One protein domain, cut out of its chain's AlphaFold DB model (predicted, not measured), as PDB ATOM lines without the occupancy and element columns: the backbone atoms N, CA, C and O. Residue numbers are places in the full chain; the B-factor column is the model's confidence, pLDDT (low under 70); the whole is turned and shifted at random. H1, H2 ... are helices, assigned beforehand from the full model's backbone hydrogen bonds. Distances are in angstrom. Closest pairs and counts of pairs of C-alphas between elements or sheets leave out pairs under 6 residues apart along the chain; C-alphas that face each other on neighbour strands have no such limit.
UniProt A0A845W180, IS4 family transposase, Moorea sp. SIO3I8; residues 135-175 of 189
ATOM      1  N   SER A 135     135.112 149.237 127.790       72.50
ATOM      2  CA  SER A 135     135.988 149.584 128.910       72.50
ATOM      3  C   SER A 135     136.849 150.834 128.694       72.50
ATOM      4  O   SER A 135     137.466 151.298 129.647       72.50
ATOM      5  N   GLY A 136     136.909 151.385 127.476       61.88
ATOM      6  CA  GLY A 136     137.740 152.551 127.156       61.88
ATOM      7  C   GLY A 136     137.191 153.887 127.664       61.88
ATOM      8  O   GLY A 136     137.968 154.824 127.817       61.88
ATOM      9  N   GLY A 137     135.886 153.971 127.953       74.38
ATOM     10  CA  GLY A 137     135.239 155.198 128.429       74.38
ATOM     11  C   GLY A 137     134.056 154.932 129.357       74.38
ATOM     12  O   GLY A 137     134.177 155.026 130.575       74.38
ATOM     13  N   TYR A 138     132.900 154.591 128.787       71.50
ATOM     14  CA  TYR A 138     131.620 154.490 129.502       71.50
ATOM     15  C   TYR A 138     131.409 153.164 130.254       71.50
ATOM     16  O   TYR A 138     130.405 153.008 130.947       71.50
ATOM     17  N   ASN A 139     132.343 152.217 130.133       77.62
ATOM     18  CA  ASN A 139     132.380 150.925 130.822       77.62
ATOM     19  C   ASN A 139     131.053 150.145 130.779       77.62
ATOM     20  O   ASN A 139     130.595 149.616 131.796       77.62
ATOM     21  N   MET A 140     130.425 150.046 129.600       71.81
ATOM     22  CA  MET A 140     129.156 149.316 129.470       71.81
ATOM     23  C   MET A 140     129.262 147.862 129.940       71.81
ATOM     24  O   MET A 140     128.328 147.361 130.564       71.81
ATOM     25  N   GLU A 141     130.385 147.192 129.665       71.19
ATOM     26  CA  GLU A 141     130.594 145.782 130.022       71.19
ATOM     27  C   GLU A 141     130.621 145.580 131.551       71.19
ATOM     28  O   GLU A 141     130.102 144.582 132.042       71.19
ATOM     29  N   GLY A 142     131.116 146.560 132.320       72.44
ATOM     30  CA  GLY A 142     131.108 146.522 133.787       72.44
ATOM     31  C   GLY A 142     129.757 146.853 134.435       72.44
ATOM     32  O   GLY A 142     129.580 146.624 135.630       72.44
ATOM     33  N   SER A 143     128.793 147.381 133.674       73.12
ATOM     34  CA  SER A 143     127.499 147.812 134.216       73.12
ATOM     35  C   SER A 143     126.554 146.649 134.561       73.12
ATOM     36  O   SER A 143     125.626 146.835 135.348       73.12
ATOM     37  N   ASN A 144     126.774 145.453 133.988       78.12
ATOM     38  CA  ASN A 144     125.943 144.245 134.152       78.12
ATOM     39  C   ASN A 144     124.432 144.455 133.908       78.12
ATOM     40  O   ASN A 144     123.593 143.666 134.348       78.12
ATOM     41  N   VAL A 145     124.057 145.529 133.210       83.00
ATOM     42  CA  VAL A 145     122.659 145.878 132.960       83.00
ATOM     43  C   VAL A 145     122.121 145.048 131.793       83.00
ATOM     44  O   VAL A 145     122.756 144.958 130.747       83.00
ATOM     45  N   VAL A 146     120.918 144.485 131.941       83.56
ATOM     46  CA  VAL A 146     120.260 143.645 130.922       83.56
ATOM     47  C   VAL A 146     118.878 144.178 130.520       83.56
ATOM     48  O   VAL A 146     118.255 144.978 131.227       83.56
ATOM     49  N   GLY A 147     118.379 143.739 129.362       85.81
ATOM     50  CA  GLY A 147     117.023 144.038 128.885       85.81
ATOM     51  C   GLY A 147     116.769 145.527 128.610       85.81
ATOM     52  O   GLY A 147     117.616 146.233 128.069       85.81
ATOM     53  N   LYS A 148     115.589 146.037 128.990       87.38
ATOM     54  CA  LYS A 148     115.181 147.435 128.718       87.38
ATOM     55  C   LYS A 148     116.130 148.479 129.314       87.38
ATOM     56  O   LYS A 148     116.333 149.542 128.728       87.38
ATOM     57  N   ARG A 149     116.729 148.175 130.471       84.44
ATOM     58  CA  ARG A 149     117.686 149.070 131.133       84.44
ATOM     59  C   ARG A 149     118.981 149.195 130.326       84.44
ATOM     60  O   ARG A 149     119.525 150.289 130.253       84.44
ATOM     61  N   PHE A 150     119.418 148.119 129.666       85.62
ATOM     62  CA  PHE A 150     120.584 148.143 128.779       85.62
ATOM     63  C   PHE A 150     120.330 149.027 127.558       85.62
ATOM     64  O   PHE A 150     121.143 149.882 127.236       85.62
ATOM     65  N   ILE A 151     119.159 148.879 126.931       86.56
ATOM     66  CA  ILE A 151     118.760 149.713 125.787       86.56
ATOM     67  C   ILE A 151     118.738 151.194 126.186       86.56
ATOM     68  O   ILE A 151     119.276 152.035 125.472       86.56
ATOM     69  N   SER A 152     118.163 151.508 127.349       88.19
ATOM     70  CA  SER A 152     118.107 152.885 127.858       88.19
ATOM     71  C   SER A 152     119.509 153.460 128.096       88.19
ATOM     72  O   SER A 152     119.791 154.583 127.688       88.19
ATOM     73  N   LEU A 153     120.406 152.672 128.697       86.81
ATOM     74  CA  LEU A 153     121.801 153.056 128.914       86.81
ATOM     75  C   LEU A 153     122.537 153.295 127.588       86.81
ATOM     76  O   LEU A 153     123.215 154.308 127.445       86.81
ATOM     77  N   LEU A 154     122.358 152.410 126.605       87.44
ATOM     78  CA  LEU A 154     122.966 152.535 125.280       87.44
ATOM     79  C   LEU A 154     122.529 153.823 124.571       87.44
ATOM     80  O   LEU A 154     123.356 154.500 123.960       87.44
ATOM     81  N   ILE A 155     121.247 154.186 124.677       88.94
ATOM     82  CA  ILE A 155     120.720 155.438 124.119       88.94
ATOM     83  C   ILE A 155     121.387 156.641 124.793       88.94
ATOM     84  O   ILE A 155     121.881 157.530 124.101       88.94
ATOM     85  N   ILE A 156     121.450 156.660 126.128       89.12
ATOM     86  CA  ILE A 156     122.065 157.761 126.888       89.12
ATOM     87  C   ILE A 156     123.544 157.917 126.523       89.12
ATOM     88  O   ILE A 156     123.983 159.028 126.228       89.12
ATOM     89  N   ILE A 157     124.298 156.814 126.492       87.06
ATOM     90  CA  ILE A 157     125.712 156.813 126.096       87.06
ATOM     91  C   ILE A 157     125.866 157.332 124.665       87.06
ATOM     92  O   ILE A 157     126.753 158.141 124.407       87.06
ATOM     93  N   SER A 158     124.967 156.951 123.755       88.06
ATOM     94  CA  SER A 158     125.019 157.412 122.365       88.06
ATOM     95  C   SER A 158     124.813 158.916 122.229       88.06
ATOM     96  O   SER A 158     125.559 159.576 121.507       88.06
ATOM     97  N   PHE A 159     123.865 159.492 122.971       89.44
ATOM     98  CA  PHE A 159     123.698 160.946 123.013       89.44
ATOM     99  C   PHE A 159     124.883 161.651 123.678       89.44
ATOM    100  O   PHE A 159     125.335 162.683 123.184       89.44
ATOM    101  N   ALA A 160     125.418 161.097 124.769       88.69
ATOM    102  CA  ALA A 160     126.583 161.660 125.445       88.69
ATOM    103  C   ALA A 160     127.809 161.694 124.518       88.69
ATOM    104  O   ALA A 160     128.465 162.732 124.409       88.69
ATOM    105  N   TYR A 161     128.065 160.599 123.799       86.62
ATOM    106  CA  TYR A 161     129.153 160.497 122.831       86.62
ATOM    107  C   TYR A 161     128.970 161.451 121.649       86.62
ATOM    108  O   TYR A 161     129.917 162.121 121.236       86.62
ATOM    109  N   PHE A 162     127.742 161.579 121.143       87.56
ATOM    110  CA  PHE A 162     127.413 162.524 120.079       87.56
ATOM    111  C   PHE A 162     127.700 163.975 120.492       87.56
ATOM    112  O   PHE A 162     128.386 164.706 119.776       87.56
ATOM    113  N   ILE A 163     127.252 164.382 121.686       88.88
ATOM    114  CA  ILE A 163     127.509 165.727 122.222       88.88
ATOM    115  C   ILE A 163     129.012 165.950 122.438       88.88
ATOM    116  O   ILE A 163     129.523 167.024 122.113       88.88
ATOM    117  N   ALA A 164     129.727 164.955 122.970       87.69
ATOM    118  CA  ALA A 164     131.172 165.026 123.173       87.69
ATOM    119  C   ALA A 164     131.923 165.192 121.844       87.69
ATOM    120  O   ALA A 164     132.791 166.057 121.741       87.69
ATOM    121  N   THR A 165     131.526 164.444 120.813       86.19
ATOM    122  CA  THR A 165     132.102 164.523 119.463       86.19
ATOM    123  C   THR A 165     131.910 165.911 118.850       86.19
ATOM    124  O   THR A 165     132.883 166.514 118.400       86.19
ATOM    125  N   ILE A 166     130.695 166.476 118.910       88.44
ATOM    126  CA  ILE A 166     130.427 167.839 118.409       88.44
ATOM    127  C   ILE A 166     131.288 168.869 119.145       88.44
ATOM    128  O   ILE A 166     131.900 169.739 118.523       88.44
ATOM    129  N   LYS A 167     131.357 168.786 120.479       87.75
ATOM    130  CA  LYS A 167     132.177 169.710 121.274       87.75
ATOM    131  C   LYS A 167     133.663 169.578 120.938       87.75
ATOM    132  O   LYS A 167     134.328 170.600 120.782       87.75
ATOM    133  N   GLY A 168     134.163 168.353 120.790       85.88
ATOM    134  CA  GLY A 168     135.541 168.081 120.385       85.88
ATOM    135  C   GLY A 168     135.871 168.679 119.017       85.88
ATOM    136  O   GLY A 168     136.904 169.328 118.863       85.88
ATOM    137  N   GLU A 169     134.965 168.559 118.045       85.69
ATOM    138  CA  GLU A 169     135.133 169.165 116.721       85.69
ATOM    139  C   GLU A 169     135.202 170.700 116.793       85.69
ATOM    140  O   GLU A 169     136.070 171.315 116.172       85.69
ATOM    141  N   ILE A 170     134.329 171.331 117.589       86.25
ATOM    142  CA  ILE A 170     134.333 172.787 117.797       86.25
ATOM    143  C   ILE A 170     135.648 173.250 118.441       86.25
ATOM    144  O   ILE A 170     136.194 174.276 118.034       86.25
ATOM    145  N   ILE A 171     136.167 172.516 119.432       85.25
ATOM    146  CA  ILE A 171     137.435 172.838 120.109       85.25
ATOM    147  C   ILE A 171     138.619 172.692 119.147       85.25
ATOM    148  O   ILE A 171     139.444 173.603 119.058       85.25
ATOM    149  N   ASN A 172     138.659 171.608 118.365       81.38
ATOM    150  CA  ASN A 172     139.689 171.387 117.350       81.38
ATOM    151  C   ASN A 172     139.708 172.508 116.304       81.38
ATOM    152  O   ASN A 172     140.773 173.024 115.976       81.38
ATOM    153  N   LYS A 173     138.536 172.951 115.827       78.69
ATOM    154  CA  LYS A 173     138.427 174.078 114.880       78.69
ATOM    155  C   LYS A 173     138.881 175.414 115.470       78.69
ATOM    156  O   LYS A 173     139.298 176.291 114.721       78.69
ATOM    157  N   LYS A 174     138.811 175.579 116.794       77.56
ATOM    158  CA  LYS A 174     139.298 176.771 117.505       77.56
ATOM    159  C   LYS A 174     140.803 176.729 117.810       77.56
ATOM    160  O   LYS A 174     141.319 177.710 118.329       77.56
ATOM    161  N   GLY A 175     141.501 175.629 117.505       56.22
ATOM    162  CA  GLY A 175     142.952 175.506 117.698       56.22
ATOM    163  C   GLY A 175     143.407 175.429 119.160       56.22
ATOM    164  O   GLY A 175     144.591 175.579 119.435       56.22
TER     165      GLY A 175
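This is residues 135 to 175 of the 189 residues of the protein "IS4 family transposase" of Moorea sp. SIO3I8 (UniProt A0A845W180). Look for a hook: one long, straight helix, H2, with the first printed stretch, residues 135 to 147 and its short helix H1, folded back beside the beginning of H2. The far part of the hook's shaft, residues 162 to 175, sticks out alone. The printed part has 41 residues, with two named helices in the order H1, H2 and no named strand, and its class is all helix. It is only just loose, close to extended, with a radius of gyration of the C-alphas of 13.3 A, a rod spanning 41 by 18 by 5 A.

From Ser 135, go to H1, residues 140 to 143; a tight link of 4 residues leads to H2, residues 148 to 173. The two are near each other, their closest C-alphas 8.1 A apart. In H2 every O i to N i+4 pair is within hydrogen-bond range; H1 is too short for such a pair.

Find C-alpha 140 at (129.156, 149.316, 129.470), where H1 begins. H2 runs 38.0 A from C-alpha 148 at (115.181, 147.435, 128.718) to C-alpha 173 at (138.427, 174.078, 114.880).

The C-alphas farthest apart, Gly 147 and Gly 175, are 42.3 A apart. The printed part has no cut; residues 136 and 175 have pLDDT under 70.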